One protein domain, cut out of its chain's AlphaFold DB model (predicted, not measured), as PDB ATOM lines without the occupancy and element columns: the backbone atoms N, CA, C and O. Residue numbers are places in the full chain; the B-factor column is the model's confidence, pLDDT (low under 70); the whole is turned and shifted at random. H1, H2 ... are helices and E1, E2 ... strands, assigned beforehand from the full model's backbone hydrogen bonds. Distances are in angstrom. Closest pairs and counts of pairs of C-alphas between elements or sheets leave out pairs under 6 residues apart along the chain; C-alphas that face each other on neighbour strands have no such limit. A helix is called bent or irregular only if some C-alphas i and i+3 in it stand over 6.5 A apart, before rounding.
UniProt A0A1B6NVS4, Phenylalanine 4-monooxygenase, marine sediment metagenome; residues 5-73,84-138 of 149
ATOM      1  N   ALA A   5      -0.936 -46.661  -9.512       85.31
ATOM      2  CA  ALA A   5      -1.342 -45.458 -10.242       85.31
ATOM      3  C   ALA A   5      -2.591 -45.664 -11.123       85.31
ATOM      4  O   ALA A   5      -3.472 -44.811 -11.174       85.31
ATOM      5  N   PHE A   6      -2.741 -46.840 -11.749       88.00
ATOM      6  CA  PHE A   6      -3.937 -47.153 -12.541       88.00
ATOM      7  C   PHE A   6      -5.166 -47.339 -11.660       88.00
ATOM      8  O   PHE A   6      -6.264 -46.953 -12.055       88.00
ATOM      9  N   ALA A   7      -5.008 -47.969 -10.495       89.94
ATOM     10  CA  ALA A   7      -6.113 -48.170  -9.568       89.94
ATOM     11  C   ALA A   7      -6.610 -46.821  -9.029       89.94
ATOM     12  O   ALA A   7      -7.808 -46.556  -9.098       89.94
ATOM     13  N   ALA A   8      -5.686 -45.951  -8.606       91.31
ATOM     14  CA  ALA A   8      -5.997 -44.596  -8.156       91.31
ATOM     15  C   ALA A   8      -6.700 -43.782  -9.250       91.31
ATOM     16  O   ALA A   8      -7.743 -43.180  -8.999       91.31
ATOM     17  N   PHE A   9      -6.194 -43.835 -10.486       92.94
ATOM     18  CA  PHE A   9      -6.823 -43.160 -11.617       92.94
ATOM     19  C   PHE A   9      -8.252 -43.646 -11.868       92.94
ATOM     20  O   PHE A   9      -9.170 -42.835 -11.966       92.94
ATOM     21  N   ASN A  10      -8.469 -44.964 -11.933       92.19
ATOM     22  CA  ASN A  10      -9.799 -45.539 -12.158       92.19
ATOM     23  C   ASN A  10     -10.778 -45.202 -11.025       92.19
ATOM     24  O   ASN A  10     -11.945 -44.902 -11.283       92.19
ATOM     25  N   GLU A  11     -10.313 -45.232  -9.776       94.12
ATOM     26  CA  GLU A  11     -11.126 -44.883  -8.614       94.12
ATOM     27  C   GLU A  11     -11.545 -43.406  -8.646       94.12
ATOM     28  O   GLU A  11     -12.736 -43.099  -8.529       94.12
ATOM     29  N   THR A  12     -10.591 -42.494  -8.846       93.69
ATOM     30  CA  THR A  12     -10.860 -41.053  -8.948       93.69
ATOM     31  C   THR A  12     -11.770 -40.751 -10.130       93.69
ATOM     32  O   THR A  12     -12.780 -40.066  -9.962       93.69
ATOM     33  N   TYR A  13     -11.491 -41.328 -11.299       93.00
ATOM     34  CA  TYR A  13     -12.335 -41.204 -12.485       93.00
ATOM     35  C   TYR A  13     -13.784 -41.627 -12.206       93.00
ATOM     36  O   TYR A  13     -14.724 -40.900 -12.537       93.00
ATOM     37  N   GLY A  14     -13.977 -42.771 -11.540       93.44
ATOM     38  CA  GLY A  14     -15.296 -43.259 -11.145       93.44
ATOM     39  C   GLY A  14     -16.029 -42.289 -10.215       93.44
ATOM     40  O   GLY A  14     -17.199 -41.984 -10.448       93.44
ATOM     41  N   LYS A  15     -15.340 -41.752  -9.200       95.50
ATOM     42  CA  LYS A  15     -15.907 -40.762  -8.265       95.50
ATOM     43  C   LYS A  15     -16.322 -39.475  -8.978       95.50
ATOM     44  O   LYS A  15     -17.451 -39.025  -8.796       95.50
ATOM     45  N   LEU A  16     -15.452 -38.919  -9.825       95.38
ATOM     46  CA  LEU A  16     -15.743 -37.705 -10.593       95.38
ATOM     47  C   LEU A  16     -16.926 -37.915 -11.542       95.38
ATOM     48  O   LEU A  16     -17.843 -37.093 -11.591       95.38
ATOM     49  N   GLY A  17     -16.952 -39.055 -12.238       93.69
ATOM     50  CA  GLY A  17     -18.018 -39.419 -13.166       93.69
ATOM     51  C   GLY A  17     -19.398 -39.527 -12.511       93.69
ATOM     52  O   GLY A  17     -20.394 -39.213 -13.161       93.69
ATOM     53  N   LEU A  18     -19.485 -39.914 -11.233       94.12
ATOM     54  CA  LEU A  18     -20.755 -39.968 -10.497       94.12
ATOM     55  C   LEU A  18     -21.364 -38.576 -10.289       94.12
ATOM     56  O   LEU A  18     -22.571 -38.414 -10.472       94.12
ATOM     57  N   SER A  19     -20.538 -37.586  -9.948       94.00
ATOM     58  CA  SER A  19     -20.968 -36.198  -9.724       94.00
ATOM     59  C   SER A  19     -21.058 -35.349 -10.995       94.00
ATOM     60  O   SER A  19     -21.674 -34.287 -10.970       94.00
ATOM     61  N   ALA A  20     -20.443 -35.794 -12.093       96.50
ATOM     62  CA  ALA A  20     -20.357 -35.039 -13.335       96.50
ATOM     63  C   ALA A  20     -21.683 -35.015 -14.111       96.50
ATOM     64  O   ALA A  20     -22.378 -36.035 -14.252       96.50
ATOM     65  N   THR A  21     -21.976 -33.853 -14.689       97.75
ATOM     66  CA  THR A  21     -23.029 -33.652 -15.690       97.75
ATOM     67  C   THR A  21     -22.761 -34.474 -16.955       97.75
ATOM     68  O   THR A  21     -21.672 -35.014 -17.166       97.75
ATOM     69  N   LYS A  22     -23.760 -34.580 -17.838       96.25
ATOM     70  CA  LYS A  22     -23.612 -35.314 -19.101       96.25
ATOM     71  C   LYS A  22     -22.501 -34.714 -19.967       96.25
ATOM     72  O   LYS A  22     -21.727 -35.457 -20.565       96.25
ATOM     73  N   GLU A  23     -22.420 -33.392 -20.019       96.12
ATOM     74  CA  GLU A  23     -21.439 -32.645 -20.796       96.12
ATOM     75  C   GLU A  23     -20.028 -32.878 -20.251       96.12
ATOM     76  O   GLU A  23     -19.136 -33.251 -21.010       96.12
ATOM     77  N   GLU A  24     -19.841 -32.768 -18.935       97.94
ATOM     78  CA  GLU A  24     -18.557 -33.023 -18.268       97.94
ATOM     79  C   GLU A  24     -18.079 -34.469 -18.460       97.94
ATOM     80  O   GLU A  24     -16.892 -34.706 -18.693       97.94
ATOM     81  N   ARG A  25     -18.993 -35.451 -18.450       97.69
ATOM     82  CA  ARG A  25     -18.653 -36.861 -18.702       97.69
ATOM     83  C   ARG A  25     -18.020 -37.087 -20.072       97.69
ATOM     84  O   ARG A  25     -17.177 -37.970 -20.188       97.69
ATOM     85  N   TRP A  26     -18.360 -36.297 -21.094       97.19
ATOM     86  CA  TRP A  26     -17.689 -36.393 -22.397       97.19
ATOM     87  C   TRP A  26     -16.227 -35.951 -22.336       97.19
ATOM     88  O   TRP A  26     -15.385 -36.522 -23.022       97.19
ATOM     89  N   PHE A  27     -15.916 -34.950 -21.515       98.19
ATOM     90  CA  PHE A  27     -14.543 -34.498 -21.297       98.19
ATOM     91  C   PHE A  27     -13.760 -35.505 -20.456       98.19
ATOM     92  O   PHE A  27     -12.660 -35.889 -20.843       98.19
ATOM     93  N   LEU A  28     -14.363 -36.036 -19.389       98.00
ATOM     94  CA  LEU A  28     -13.777 -37.138 -18.627       98.00
ATOM     95  C   LEU A  28     -13.499 -38.355 -19.532       98.00
ATOM     96  O   LEU A  28     -12.407 -38.915 -19.480       98.00
ATOM     97  N   ALA A  29     -14.417 -38.714 -20.432       97.69
ATOM     98  CA  ALA A  29     -14.202 -39.814 -21.372       97.69
ATOM     99  C   ALA A  29     -12.965 -39.609 -22.268       97.69
ATOM    100  O   ALA A  29     -12.256 -40.576 -22.532       97.69
ATOM    101  N   ARG A  30     -12.652 -38.370 -22.682       98.00
ATOM    102  CA  ARG A  30     -11.406 -38.055 -23.414       98.00
ATOM    103  C   ARG A  30     -10.172 -38.282 -22.556       98.00
ATOM    104  O   ARG A  30      -9.215 -38.887 -23.029       98.00
ATOM    105  N   LEU A  31     -10.214 -37.837 -21.300       98.12
ATOM    106  CA  LEU A  31      -9.129 -38.073 -20.353       98.12
ATOM    107  C   LEU A  31      -8.864 -39.575 -20.198       98.12
ATOM    108  O   LEU A  31      -7.722 -40.004 -20.325       98.12
ATOM    109  N   TYR A  32      -9.909 -40.384 -20.013       97.50
ATOM    110  CA  TYR A  32      -9.778 -41.841 -19.939       97.50
ATOM    111  C   TYR A  32      -9.247 -42.445 -21.249       97.50
ATOM    112  O   TYR A  32      -8.346 -43.284 -21.229       97.50
ATOM    113  N   TRP A  33      -9.756 -41.983 -22.395       98.06
ATOM    114  CA  TRP A  33      -9.359 -42.464 -23.718       98.06
ATOM    115  C   TRP A  33      -7.869 -42.253 -23.994       98.06
ATOM    116  O   TRP A  33      -7.155 -43.194 -24.328       98.06
ATOM    117  N   PHE A  34      -7.370 -41.035 -23.797       98.06
ATOM    118  CA  PHE A  34      -5.976 -40.690 -24.083       98.06
ATOM    119  C   PHE A  34      -4.986 -41.119 -22.997       98.06
ATOM    120  O   PHE A  34      -3.785 -40.912 -23.157       98.06
ATOM    121  N   THR A  35      -5.466 -41.738 -21.914       97.00
ATOM    122  CA  THR A  35      -4.621 -42.319 -20.868       97.00
ATOM    123  C   THR A  35      -4.782 -43.835 -20.816       97.00
ATOM    124  O   THR A  35      -3.974 -44.567 -21.378       97.00
ATOM    125  N   ILE A  36      -5.826 -44.333 -20.160       96.56
ATOM    126  CA  ILE A  36      -6.005 -45.754 -19.857       96.56
ATOM    127  C   ILE A  36      -6.190 -46.602 -21.120       96.56
ATOM    128  O   ILE A  36      -5.734 -47.744 -21.144       96.56
ATOM    129  N   GLU A  37      -6.800 -46.062 -22.176       96.94
ATOM    130  CA  GLU A  37      -7.027 -46.811 -23.421       96.94
ATOM    131  C   GLU A  37      -5.879 -46.655 -24.431       96.94
ATOM    132  O   GLU A  37      -5.381 -47.657 -24.949       96.94
ATOM    133  N   PHE A  38      -5.415 -45.424 -24.678       97.50
ATOM    134  CA  PHE A  38      -4.460 -45.102 -25.751       97.50
ATOM    135  C   PHE A  38      -3.231 -44.295 -25.298       97.50
ATOM    136  O   PHE A  38      -2.597 -43.612 -26.101       97.50
ATOM    137  N   GLY A  39      -2.861 -44.372 -24.021       97.25
ATOM    138  CA  GLY A  39      -1.677 -43.698 -23.493       97.25
ATOM    139  C   GLY A  39      -0.355 -44.424 -23.778       97.25
ATOM    140  O   GLY A  39      -0.268 -45.662 -23.787       97.25
ATOM    141  N   LEU A  40       0.701 -43.629 -23.970       97.31
ATOM    142  CA  LEU A  40       2.091 -44.075 -24.091       97.31
ATOM    143  C   LEU A  40       2.946 -43.500 -22.958       97.31
ATOM    144  O   LEU A  40       2.656 -42.427 -22.440       97.31
ATOM    145  N   VAL A  41       4.026 -44.188 -22.595       96.62
ATOM    146  CA  VAL A  41       4.958 -43.749 -21.546       96.62
ATOM    147  C   VAL A  41       6.393 -43.718 -22.061       96.62
ATOM    148  O   VAL A  41       6.792 -44.615 -22.802       96.62
ATOM    149  N   GLY A  42       7.168 -42.709 -21.668       95.00
ATOM    150  CA  GLY A  42       8.606 -42.602 -21.905       95.00
ATOM    151  C   GLY A  42       9.019 -41.264 -22.520       95.00
ATOM    152  O   GLY A  42       8.561 -40.893 -23.604       95.00
ATOM    153  N   SER A  43       9.970 -40.590 -21.872       88.12
ATOM    154  CA  SER A  43      10.425 -39.233 -22.220       88.12
ATOM    155  C   SER A  43      11.134 -39.089 -23.564       88.12
ATOM    156  O   SER A  43      11.285 -37.983 -24.075       88.12
ATOM    157  N   GLN A  44      11.621 -40.186 -24.145       89.62
ATOM    158  CA  GLN A  44      12.346 -40.169 -25.416       89.62
ATOM    159  C   GLN A  44      11.683 -41.113 -26.418       89.62
ATOM    160  O   GLN A  44      11.313 -42.223 -26.035       89.62
ATOM    161  N   PRO A  45      11.594 -40.755 -27.718       87.75
ATOM    162  CA  PRO A  45      10.931 -41.591 -28.723       87.75
ATOM    163  C   PRO A  45      11.402 -43.053 -28.758       87.75
ATOM    164  O   PRO A  45      10.581 -43.953 -28.883       87.75
ATOM    165  N   LYS A  46      12.708 -43.295 -28.586       86.06
ATOM    166  CA  LYS A  46      13.315 -44.641 -28.549       86.06
ATOM    167  C   LYS A  46      12.910 -45.481 -27.323       86.06
ATOM    168  O   LYS A  46      12.929 -46.710 -27.368       86.06
ATOM    169  N   ASP A  47      12.540 -44.816 -26.234       87.44
ATOM    170  CA  ASP A  47      12.229 -45.435 -24.946       87.44
ATOM    171  C   ASP A  47      10.718 -45.541 -24.723       87.44
ATOM    172  O   ASP A  47      10.286 -46.132 -23.736       87.44
ATOM    173  N   ARG A  48       9.908 -45.040 -25.669       92.19
ATOM    174  CA  ARG A  48       8.450 -45.111 -25.598       92.19
ATOM    175  C   ARG A  48       7.971 -46.548 -25.480       92.19
ATOM    176  O   ARG A  48       8.432 -47.452 -26.186       92.19
ATOM    177  N   ARG A  49       7.022 -46.750 -24.581       94.62
ATOM    178  CA  ARG A  49       6.309 -47.998 -24.342       94.62
ATOM    179  C   ARG A  49       4.818 -47.720 -24.319       94.62
ATOM    180  O   ARG A  49       4.369 -46.592 -24.127       94.62
ATOM    181  N   ILE A  50       4.055 -48.779 -24.524       95.81
ATOM    182  CA  ILE A  50       2.602 -48.737 -24.479       95.81
ATOM    183  C   ILE A  50       2.164 -49.086 -23.062       95.81
ATOM    184  O   ILE A  50       2.639 -50.075 -22.499       95.81
ATOM    185  N   TYR A  51       1.233 -48.309 -22.515       95.88
ATOM    186  CA  TYR A  51       0.525 -48.680 -21.291       95.88
ATOM    187  C   TYR A  51      -0.999 -48.715 -21.472       95.88
ATOM    188  O   TYR A  51      -1.689 -49.336 -20.663       95.88
ATOM    189  N   GLY A  52      -1.514 -48.083 -22.532       96.81
ATOM    190  CA  GLY A  52      -2.928 -48.095 -22.884       96.81
ATOM    191  C   GLY A  52      -3.446 -49.496 -23.226       96.81
ATOM    192  O   GLY A  52      -2.866 -50.205 -24.052       96.81
ATOM    193  N   GLY A  53      -4.553 -49.897 -22.599       95.38
ATOM    194  CA  GLY A  53      -5.168 -51.214 -22.782       95.38
ATOM    195  C   GLY A  53      -5.704 -51.445 -24.197       95.38
ATOM    196  O   GLY A  53      -5.506 -52.526 -24.758       95.38
ATOM    197  N   GLY A  54      -6.301 -50.417 -24.802       95.00
ATOM    198  CA  GLY A  54      -6.788 -50.439 -26.178       95.00
ATOM    199  C   GLY A  54      -5.674 -50.772 -27.168       95.00
ATOM    200  O   GLY A  54      -5.827 -51.674 -27.994       95.00
ATOM    201  N   ILE A  55      -4.505 -50.144 -27.005       95.19
ATOM    202  CA  ILE A  55      -3.336 -50.412 -27.852       95.19
ATOM    203  C   ILE A  55      -2.815 -51.837 -27.624       95.19
ATOM    204  O   ILE A  55      -2.613 -52.572 -28.590       95.19
ATOM    205  N   LEU A  56      -2.640 -52.256 -26.362       93.62
ATOM    206  CA  LEU A  56      -2.128 -53.592 -26.011       93.62
ATOM    207  C   LEU A  56      -3.013 -54.735 -26.527       93.62
ATOM    208  O   LEU A  56      -2.524 -55.843 -26.750       93.62
ATOM    209  N   SER A  57      -4.307 -54.479 -26.715       92.62
ATOM    210  CA  SER A  57      -5.266 -55.460 -27.233       92.62
ATOM    211  C   SER A  57      -5.339 -55.527 -28.767       92.62
ATOM    212  O   SER A  57      -5.951 -56.447 -29.309       92.62
ATOM    213  N   SER A  58      -4.699 -54.589 -29.478       91.75
ATOM    214  CA  SER A  58      -4.747 -54.468 -30.938       91.75
ATOM    215  C   SER A  58      -3.346 -54.575 -31.555       91.75
ATOM    216  O   SER A  58      -2.538 -53.652 -31.418       91.75
ATOM    217  N   PRO A  59      -3.036 -55.653 -32.303       88.00
ATOM    218  CA  PRO A  59      -1.753 -55.779 -32.996       88.00
ATOM    219  C   PRO A  59      -1.485 -54.634 -33.980       88.00
ATOM    220  O   PRO A  59      -0.362 -54.137 -34.067       88.00
ATOM    221  N   SER A  60      -2.519 -54.190 -34.702       88.44
ATOM    222  CA  SER A  60      -2.413 -53.074 -35.645       88.44
ATOM    223  C   SER A  60      -2.095 -51.760 -34.934       88.44
ATOM    224  O   SER A  60      -1.214 -51.033 -35.391       88.44
ATOM    225  N   GLU A  61      -2.748 -51.489 -33.800       91.94
ATOM    226  CA  GLU A  61      -2.495 -50.277 -33.013       91.94
ATOM    227  C   GLU A  61      -1.109 -50.320 -32.371       91.94
ATOM    228  O   GLU A  61      -0.383 -49.338 -32.417       91.94
ATOM    229  N   THR A  62      -0.696 -51.471 -31.829       91.88
ATOM    230  CA  THR A  62       0.625 -51.654 -31.206       91.88
ATOM    231  C   THR A  62       1.763 -51.314 -32.171       91.88
ATOM    232  O   THR A  62       2.676 -50.566 -31.817       91.88
ATOM    233  N   ILE A  63       1.701 -51.825 -33.408       88.06
ATOM    234  CA  ILE A  63       2.715 -51.548 -34.438       88.06
ATOM    235  C   ILE A  63       2.670 -50.072 -34.854       88.06
ATOM    236  O   ILE A  63       3.712 -49.432 -35.021       88.06
ATOM    237  N   TYR A  64       1.465 -49.527 -35.032       90.38
ATOM    238  CA  TYR A  64       1.281 -48.154 -35.481       90.38
ATOM    239  C   TYR A  64       1.729 -47.129 -34.430       90.38
ATOM    240  O   TYR A  64       2.517 -46.244 -34.757       90.38
ATOM    241  N   ALA A  65       1.293 -47.280 -33.176       91.75
ATOM    242  CA  ALA A  65       1.499 -46.337 -32.079       91.75
ATOM    243  C   ALA A  65       2.978 -46.119 -31.737       91.75
ATOM    244  O   ALA A  65       3.366 -45.005 -31.401       91.75
ATOM    245  N   LEU A  66       3.831 -47.141 -31.859       88.56
ATOM    246  CA  LEU A  66       5.277 -47.002 -31.631       88.56
ATOM    247  C   LEU A  66       6.047 -46.510 -32.866       88.56
ATOM    248  O   LEU A  66       7.259 -46.321 -32.795       88.56
ATOM    249  N   ASN A  67       5.352 -46.264 -33.984       74.75
ATOM    250  CA  ASN A  67       5.941 -45.879 -35.267       74.75
ATOM    251  C   ASN A  67       7.078 -46.825 -35.694       74.75
ATOM    252  O   ASN A  67       8.091 -46.382 -36.240       74.75
ATOM    253  N   ASP A  68       6.928 -48.128 -35.432       65.69
ATOM    254  CA  ASP A  68       7.969 -49.101 -35.741       65.69
ATOM    255  C   ASP A  68       8.055 -49.312 -37.261       65.69
ATOM    256  O   ASP A  68       7.350 -50.123 -37.868       65.69
ATOM    257  N   GLN A  69       8.927 -48.526 -37.897       57.03
ATOM    258  CA  GLN A  69       9.224 -48.605 -39.326       57.03
ATOM    259  C   GLN A  69       9.849 -49.958 -39.708       57.03
ATOM    260  O   GLN A  69       9.771 -50.342 -40.874       57.03
ATOM    261  N   SER A  70      10.440 -50.698 -38.757       48.69
ATOM    262  CA  SER A  70      11.080 -51.993 -39.031       48.69
ATOM    263  C   SER A  70      10.054 -53.089 -39.346       48.69
ATOM    264  O   SER A  70      10.256 -53.893 -40.252       48.69
ATOM    265  N   GLN A  71       8.881 -53.043 -38.708       48.78
ATOM    266  CA  GLN A  71       7.764 -53.962 -38.966       48.78
ATOM    267  C   GLN A  71       7.037 -53.652 -40.285       48.78
ATOM    268  O   GLN A  71       6.455 -54.547 -40.904       48.78
ATOM    269  N   ARG A  72       7.099 -52.399 -40.768       54.03
ATOM    270  CA  ARG A  72       6.485 -51.992 -42.050       54.03
ATOM    271  C   ARG A  72       7.131 -52.677 -43.261       54.03
ATOM    272  O   ARG A  72       6.501 -52.755 -44.309       54.03
ATOM    273  N   GLN A  73       8.348 -53.210 -43.120       48.53
ATOM    274  CA  GLN A  73       9.062 -53.898 -44.202       48.53
ATOM    275  C   GLN A  73       8.586 -55.341 -44.440       48.53
ATOM    276  O   GLN A  73       8.808 -55.878 -45.522       48.53
ATOM    277  N   PRO A  84      -0.362 -42.318 -42.724       74.38
ATOM    278  CA  PRO A  84       0.062 -41.137 -41.977       74.38
ATOM    279  C   PRO A  84       0.798 -41.570 -40.707       74.38
ATOM    280  O   PRO A  84       0.441 -42.579 -40.100       74.38
ATOM    281  N   GLN A  85       1.861 -40.860 -40.329       82.56
ATOM    282  CA  GLN A  85       2.574 -41.167 -39.087       82.56
ATOM    283  C   GLN A  85       1.712 -40.795 -37.874       82.56
ATOM    284  O   GLN A  85       0.988 -39.800 -37.960       82.56
ATOM    285  N   PRO A  86       1.781 -41.562 -36.770       90.00
ATOM    286  CA  PRO A  86       1.127 -41.163 -35.530       90.00
ATOM    287  C   PRO A  86       1.715 -39.839 -35.040       90.00
ATOM    288  O   PRO A  86       2.931 -39.639 -35.070       90.00
ATOM    289  N   GLU A  87       0.858 -38.956 -34.547       92.50
ATOM    290  CA  GLU A  87       1.285 -37.776 -33.815       92.50
ATOM    291  C   GLU A  87       1.445 -38.128 -32.333       92.50
ATOM    292  O   GLU A  87       0.518 -38.617 -31.684       92.50
ATOM    293  N   HIS A  88       2.627 -37.867 -31.781       94.50
ATOM    294  CA  HIS A  88       2.907 -38.055 -30.361       94.50
ATOM    295  C   HIS A  88       3.021 -36.704 -29.676       94.50
ATOM    296  O   HIS A  88       3.948 -35.947 -29.968       94.50
ATOM    297  N   ARG A  89       2.115 -36.427 -28.742       95.69
ATOM    298  CA  ARG A  89       2.102 -35.187 -27.957       95.69
ATOM    299  C   ARG A  89       2.537 -35.470 -26.528       95.69
ATOM    300  O   ARG A  89       2.226 -36.530 -25.992       95.69
ATOM    301  N   ALA A  90       3.251 -34.533 -25.910       96.88
ATOM    302  CA  ALA A  90       3.452 -34.579 -24.465       96.88
ATOM    303  C   ALA A  90       2.091 -34.460 -23.769       96.88
ATOM    304  O   ALA A  90       1.210 -33.758 -24.268       96.88
ATOM    305  N   PHE A  91       1.905 -35.173 -22.661       97.75
ATOM    306  CA  PHE A  91       0.671 -35.085 -21.895       97.75
ATOM    307  C   PHE A  91       0.479 -33.668 -21.342       97.75
ATOM    308  O   PHE A  91       1.297 -33.176 -20.570       97.75
ATOM    309  N   ASP A  92      -0.638 -33.053 -21.712       97.88
ATOM    310  CA  ASP A  92      -1.171 -31.847 -21.093       97.88
ATOM    311  C   ASP A  92      -2.663 -32.073 -20.843       97.88
ATOM    312  O   ASP A  92      -3.405 -32.486 -21.739       97.88
ATOM    313  N   LEU A  93      -3.104 -31.850 -19.603       98.12
ATOM    314  CA  LEU A  93      -4.468 -32.176 -19.195       98.12
ATOM    315  C   LEU A  93      -5.504 -31.366 -19.985       98.12
ATOM    316  O   LEU A  93      -6.534 -31.910 -20.383       98.12
ATOM    317  N   LEU A  94      -5.244 -30.081 -20.233       98.44
ATOM    318  CA  LEU A  94      -6.178 -29.221 -20.949       98.44
ATOM    319  C   LEU A  94      -6.286 -29.637 -22.419       98.44
ATOM    320  O   LEU A  94      -7.398 -29.743 -22.945       98.44
ATOM    321  N   ASP A  95      -5.161 -29.923 -23.065       98.44
ATOM    322  CA  ASP A  95      -5.129 -30.357 -24.458       98.44
ATOM    323  C   ASP A  95      -5.800 -31.722 -24.638       98.44
ATOM    324  O   ASP A  95      -6.618 -31.897 -25.548       98.44
ATOM    325  N   VAL A  96      -5.542 -32.673 -23.736       98.38
ATOM    326  CA  VAL A  96      -6.212 -33.983 -23.709       98.38
ATOM    327  C   VAL A  96      -7.728 -33.818 -23.645       98.38
ATOM    328  O   VAL A  96      -8.456 -34.395 -24.457       98.38
ATOM    329  N   LEU A  97      -8.217 -32.981 -22.728       98.50
ATOM    330  CA  LEU A  97      -9.646 -32.731 -22.544       98.50
ATOM    331  C   LEU A  97     -10.296 -32.064 -23.767       98.50
ATOM    332  O   LEU A  97     -11.495 -32.233 -23.995       98.50
ATOM    333  N   ARG A  98      -9.525 -31.337 -24.579       98.31
ATOM    334  CA  ARG A  98     -10.006 -30.648 -25.786       98.31
ATOM    335  C   ARG A  98      -9.810 -31.449 -27.071       98.31
ATOM    336  O   ARG A  98     -10.341 -31.058 -28.108       98.31
ATOM    337  N   THR A  99      -9.090 -32.568 -27.025       98.06
ATOM    338  CA  THR A  99      -8.776 -33.354 -28.222       98.06
ATOM    339  C   THR A  99      -9.954 -34.253 -28.615       98.06
ATOM    340  O   THR A  99     -10.412 -35.071 -27.812       98.06
ATOM    341  N   PRO A 100     -10.485 -34.138 -29.844       96.19
ATOM    342  CA  PRO A 100     -11.518 -35.045 -30.332       96.19
ATOM    343  C   PRO A 100     -10.920 -36.417 -30.693       96.19
ATOM    344  O   PRO A 100      -9.776 -36.517 -31.134       96.19
ATOM    345  N   TYR A 101     -11.700 -37.484 -30.520       94.62
ATOM    346  CA  TYR A 101     -11.297 -38.848 -30.865       94.62
ATOM    347  C   TYR A 101     -12.446 -39.631 -31.501       94.62
ATOM    348  O   TYR A 101     -13.622 -39.272 -31.384       94.62
ATOM    349  N   ARG A 102     -12.092 -40.741 -32.152       92.75
ATOM    350  CA  ARG A 102     -13.033 -41.703 -32.728       92.75
ATOM    351  C   ARG A 102     -12.679 -43.115 -32.300       92.75
ATOM    352  O   ARG A 102     -11.515 -43.492 -32.324       92.75
ATOM    353  N   ILE A 103     -13.703 -43.896 -31.970       91.25
ATOM    354  CA  ILE A 103     -13.559 -45.281 -31.502       91.25
ATOM    355  C   ILE A 103     -13.401 -46.304 -32.637       91.25
ATOM    356  O   ILE A 103     -13.074 -47.455 -32.382       91.25
ATOM    357  N   ASP A 104     -13.689 -45.911 -33.879       89.75
ATOM    358  CA  ASP A 104     -13.833 -46.803 -35.036       89.75
ATOM    359  C   ASP A 104     -12.662 -46.718 -36.032       89.75
ATOM    360  O   ASP A 104     -12.788 -47.155 -37.174       89.75
ATOM    361  N   GLN A 105     -11.527 -46.150 -35.618       88.69
ATOM    362  CA  GLN A 105     -10.328 -45.997 -36.449       88.69
ATOM    363  C   GLN A 105      -9.041 -46.051 -35.612       88.69
ATOM    364  O   GLN A 105      -9.081 -45.854 -34.398       88.69
ATOM    365  N   ILE A 106      -7.904 -46.265 -36.284       90.81
ATOM    366  CA  ILE A 106      -6.562 -46.115 -35.697       90.81
ATOM    367  C   ILE A 106      -6.408 -44.685 -35.172       90.81
ATOM    368  O   ILE A 106      -6.782 -43.729 -35.865       90.81
ATOM    369  N   GLN A 107      -5.871 -44.524 -33.962       93.19
ATOM    370  CA  GLN A 107      -5.745 -43.198 -33.367       93.19
ATOM    371  C   GLN A 107      -4.669 -42.377 -34.084       93.19
ATOM    372  O   GLN A 107      -3.541 -42.846 -34.229       93.19
ATOM    373  N   PRO A 108      -4.980 -41.142 -34.520       91.44
ATOM    374  CA  PRO A 108      -3.992 -40.267 -35.144       91.44
ATOM    375  C   PRO A 108      -3.087 -39.578 -34.115       91.44
ATOM    376  O   PRO A 108      -1.988 -39.161 -34.468       91.44
ATOM    377  N   ILE A 109      -3.543 -39.445 -32.863       94.69
ATOM    378  CA  ILE A 109      -2.852 -38.745 -31.777       94.69
ATOM    379  C   ILE A 109      -2.732 -39.681 -30.579       94.69
ATOM    380  O   ILE A 109      -3.719 -40.289 -30.163       94.69
ATOM    381  N   TYR A 110      -1.542 -39.718 -29.991       96.81
ATOM    382  CA  TYR A 110      -1.256 -40.384 -28.726       96.81
ATOM    383  C   TYR A 110      -0.597 -39.391 -27.777       96.81
ATOM    384  O   TYR A 110       0.368 -38.716 -28.151       96.81
ATOM    385  N   TYR A 111      -1.088 -39.336 -26.544       97.94
ATOM    386  CA  TYR A 111      -0.445 -38.568 -25.486       97.94
ATOM    387  C   TYR A 111       0.579 -39.433 -24.754       97.94
ATOM    388  O   TYR A 111       0.352 -40.617 -24.489       97.94
ATOM    389  N   VAL A 112       1.733 -38.831 -24.480       97.62
ATOM    390  CA  VAL A 112       2.892 -39.480 -23.876       97.62
ATOM    391  C   VAL A 112       3.148 -38.862 -22.507       97.62
ATOM    392  O   VAL A 112       3.400 -37.659 -22.420       97.62
ATOM    393  N   ILE A 113       3.088 -39.678 -21.457       97.00
ATOM    394  CA  ILE A 113       3.584 -39.320 -20.119       97.00
ATOM    395  C   ILE A 113       5.051 -39.733 -19.990       97.00
ATOM    396  O   ILE A 113       5.491 -40.681 -20.641       97.00
ATOM    397  N   ASP A 114       5.823 -39.046 -19.157       95.38
ATOM    398  CA  ASP A 114       7.237 -39.381 -18.965       95.38
ATOM    399  C   ASP A 114       7.408 -40.696 -18.199       95.38
ATOM    400  O   ASP A 114       8.185 -41.565 -18.606       95.38
ATOM    401  N   GLU A 115       6.605 -40.880 -17.152       94.38
ATOM    402  CA  GLU A 115       6.599 -42.053 -16.285       94.38
ATOM    403  C   GLU A 115       5.179 -42.405 -15.830       94.38
ATOM    404  O   GLU A 115       4.262 -41.591 -15.907       94.38
ATOM    405  N   LEU A 116       4.963 -43.641 -15.366       92.50
ATOM    406  CA  LEU A 116       3.624 -44.085 -14.952       92.50
ATOM    407  C   LEU A 116       3.101 -43.341 -13.718       92.50
ATOM    408  O   LEU A 116       1.885 -43.229 -13.555       92.50
ATOM    409  N   ASP A 117       3.998 -42.831 -12.875       92.44
ATOM    410  CA  ASP A 117       3.628 -42.083 -11.674       92.44
ATOM    411  C   ASP A 117       2.984 -40.731 -12.006       92.44
ATOM    412  O   ASP A 117       2.179 -40.250 -11.216       92.44
ATOM    413  N   THR A 118       3.154 -40.206 -13.229       93.38
ATOM    414  CA  THR A 118       2.389 -39.047 -13.725       93.38
ATOM    415  C   THR A 118       0.869 -39.270 -13.660       93.38
ATOM    416  O   THR A 118       0.100 -38.318 -13.567       93.38
ATOM    417  N   LEU A 119       0.385 -40.522 -13.658       93.12
ATOM    418  CA  LEU A 119      -1.040 -40.806 -13.438       93.12
ATOM    419  C   LEU A 119      -1.518 -40.404 -12.032       93.12
ATOM    420  O   LEU A 119      -2.687 -40.047 -11.888       93.12
ATOM    421  N   PHE A 120      -0.649 -40.441 -11.017       93.38
ATOM    422  CA  PHE A 120      -0.957 -39.897  -9.692       93.38
ATOM    423  C   PHE A 120      -1.035 -38.375  -9.726       93.38
ATOM    424  O   PHE A 120      -2.015 -37.821  -9.237       93.38
ATOM    425  N   ASP A 121      -0.087 -37.716 -10.392       94.12
ATOM    426  CA  ASP A 121      -0.102 -36.256 -10.540       94.12
ATOM    427  C   ASP A 121      -1.391 -35.771 -11.220       94.12
ATOM    428  O   ASP A 121      -1.971 -34.756 -10.834       94.12
ATOM    429  N   ILE A 122      -1.892 -36.528 -12.205       93.62
ATOM    430  CA  ILE A 122      -3.180 -36.241 -12.845       93.62
ATOM    431  C   ILE A 122      -4.327 -36.376 -11.839       93.62
ATOM    432  O   ILE A 122      -5.196 -35.508 -11.796       93.62
ATOM    433  N   VAL A 123      -4.345 -37.441 -11.035       92.12
ATOM    434  CA  VAL A 123      -5.376 -37.671 -10.008       92.12
ATOM    435  C   VAL A 123      -5.398 -36.561  -8.956       92.12
ATOM    436  O   VAL A 123      -6.485 -36.159  -8.541       92.12
ATOM    437  N   ASP A 124      -4.229 -36.062  -8.566       93.44
ATOM    438  CA  ASP A 124      -4.077 -35.013  -7.555       93.44
ATOM    439  C   ASP A 124      -4.295 -33.594  -8.120       93.44
ATOM    440  O   ASP A 124      -4.374 -32.619  -7.367       93.44
ATOM    441  N   SER A 125      -4.431 -33.460  -9.443       94.88
ATOM    442  CA  SER A 125      -4.723 -32.191 -10.116       94.88
ATOM    443  C   SER A 125      -6.204 -31.784 -10.032       94.88
ATOM    444  O   SER A 125      -7.096 -32.593  -9.769       94.88
ATOM    445  N   ASP A 126      -6.504 -30.510 -10.320       96.44
ATOM    446  CA  ASP A 126      -7.885 -30.011 -10.417       96.44
ATOM    447  C   ASP A 126      -8.551 -30.403 -11.750       96.44
ATOM    448  O   ASP A 126      -8.847 -29.561 -12.604       96.44
ATOM    449  N   ILE A 127      -8.815 -31.704 -11.925       97.44
ATOM    450  CA  ILE A 127      -9.412 -32.264 -13.148       97.44
ATOM    451  C   ILE A 127     -10.712 -31.541 -13.513       97.44
ATOM    452  O   ILE A 127     -10.924 -31.184 -14.671       97.44
ATOM    453  N   MET A 128     -11.599 -31.311 -12.542       97.94
ATOM    454  CA  MET A 128     -12.905 -30.709 -12.823       97.94
ATOM    455  C   MET A 128     -12.811 -29.210 -13.119       97.94
ATOM    456  O   MET A 128     -13.594 -28.707 -13.930       97.94
ATOM    457  N   GLY A 129     -11.857 -28.493 -12.520       98.00
ATOM    458  CA  GLY A 129     -11.519 -27.132 -12.927       98.00
ATOM    459  C   GLY A 129     -11.049 -27.083 -14.379       98.00
ATOM    460  O   GLY A 129     -11.581 -26.299 -15.173       98.00
ATOM    461  N   THR A 130     -10.144 -27.983 -14.774       98.44
ATOM    462  CA  THR A 130      -9.662 -28.057 -16.160       98.44
ATOM    463  C   THR A 130     -10.751 -28.509 -17.135       98.44
ATOM    464  O   THR A 130     -10.814 -27.992 -18.247       98.44
ATOM    465  N   VAL A 131     -11.675 -29.391 -16.736       98.38
ATOM    466  CA  VAL A 131     -12.859 -29.747 -17.546       98.38
ATOM    467  C   VAL A 131     -13.699 -28.507 -17.848       98.38
ATOM    468  O   VAL A 131     -14.036 -28.262 -19.006       98.38
ATOM    469  N   LYS A 132     -13.999 -27.681 -16.841       98.19
ATOM    470  CA  LYS A 132     -14.772 -26.442 -17.037       98.19
ATOM    471  C   LYS A 132     -14.037 -25.458 -17.944       98.19
ATOM    472  O   LYS A 132     -14.654 -24.839 -18.813       98.19
ATOM    473  N   GLN A 133     -12.720 -25.351 -17.786       98.56
ATOM    474  CA  GLN A 133     -11.884 -24.555 -18.678       98.56
ATOM    475  C   GLN A 133     -11.940 -25.084 -20.120       98.56
ATOM    476  O   GLN A 133     -12.204 -24.314 -21.042       98.56
ATOM    477  N   ALA A 134     -11.771 -26.390 -20.327       98.38
ATOM    478  CA  ALA A 134     -11.845 -27.031 -21.636       98.38
ATOM    479  C   ALA A 134     -13.207 -26.813 -22.313       98.38
ATOM    480  O   ALA A 134     -13.262 -26.487 -23.497       98.38
ATOM    481  N   MET A 135     -14.302 -26.917 -21.554       97.88
ATOM    482  CA  MET A 135     -15.650 -26.611 -22.036       97.88
ATOM    483  C   MET A 135     -15.772 -25.163 -22.522       97.88
ATOM    484  O   MET A 135     -16.362 -24.928 -23.574       97.88
ATOM    485  N   SER A 136     -15.191 -24.201 -21.798       98.12
ATOM    486  CA  SER A 136     -15.231 -22.781 -22.180       98.12
ATOM    487  C   SER A 136     -14.434 -22.464 -23.451       98.12
ATOM    488  O   SER A 136     -14.823 -21.591 -24.222       98.12
ATOM    489  N   LEU A 137     -13.337 -23.190 -23.683       98.12
ATOM    490  CA  LEU A 137     -12.448 -22.996 -24.831       98.12
ATOM    491  C   LEU A 137     -12.879 -23.781 -26.077       98.12
ATOM    492  O   LEU A 137     -12.340 -23.547 -27.158       98.12
ATOM    493  N   GLY A 138     -13.803 -24.730 -25.926       96.81
ATOM    494  CA  GLY A 138     -14.208 -25.638 -26.992       96.81
ATOM    495  C   GLY A 138     -13.141 -26.677 -27.351       96.81
ATOM    496  O   GLY A 138     -12.002 -26.658 -26.868       96.81
TER     497      GLY A 138
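This is residues 5 to 73 and 84 to 138 of the 149 residues of the protein "Phenylalanine 4-monooxygenase" of marine sediment metagenome (UniProt A0A1B6NVS4). A helical hairpin, H1 and H2, makes one side of an elongated body, with H5 and H7 packed on H2 at steep angles and H6 packed on H1. The end of H2 away from the hairpin's turn meets strand E2 of a small two-stranded parallel sheet and the short helix H3, with H4 beyond H3. The printed part has 124 residues, in the order H1 H2 H3 H4 E1 H5 E2 H6 H7, and is mostly helix. It is compact, with a radius of gyration of the C-alphas of 14.5 A, and spans 49 by 27 by 23 A.

Begin with H1, residues 5 to 19, and H2, residues 22 to 37, the hub, which touches four helices. They form a helical hairpin at a shallow tilt of 10 degrees, opposite ways, with Gly 17 and Arg 25 the closest C-alphas at 6.1 A. H2 has a kink of 28 degrees near residue 31; it is neither bent nor irregular, but only just: C-alphas 34 and 37 are 6.2 A apart. Its residues 36 to 37 alone touch H3, residues 53 to 56, closest at the C-alphas of Glu 37 and Gly 54, 4.6 A. H4, residues 59 to 65, and H3 touch only at the corner, the C-alphas of Ile 55 and Glu 61 being closest at 5.2 A. Next find E1, residues 87 to 90, H5, residues 93 to 98, and E2, residues 109 to 113: a strand-helix-strand unit, two parallel neighbour strands with a helix between, its crossover right-handed. Across the strands look for N 89 and O 110, 2.9 A apart and within hydrogen-bond range. With residues 27 to 34 alone H2 touches H5, closest at the C-alphas of Phe 27 and Leu 97, 5.4 A, at a steep tilt of 63 degrees. H6, residues 118 to 124, touches H1, closest at the C-alphas of Ala 5 and Phe 120, 5.6 A. H7, residues 127 to 137, touches H5, closest at the C-alphas of Arg 98 and Ala 134, 5.8 A. Every O i to N i+4 pair is within hydrogen-bond range in H4, H5, H6 and H7, against 10 of 11 in H1 and 9 of 12 in H2; H3 is too short for such a pair.

Find C-alpha 5 at (-1.342, -45.458, -10.242), where H1 begins its 21.7 A. H2 runs 20.6 A from C-alpha 22 at (-23.612, -35.314, -19.101). H7, 15.2 A long, ends at C-alpha 137, (-12.448, -22.996, -24.831).

The C-alphas of Ser 19 and Gln 73 are the two farthest apart, 49.0 A. Residues 74 to 83 are not printed, and C-alphas 73 and 84 stand 15.8 A apart across this cut. The link from H2 to H3 is long. Look for pLDDT under 70 at residues 68 to 73.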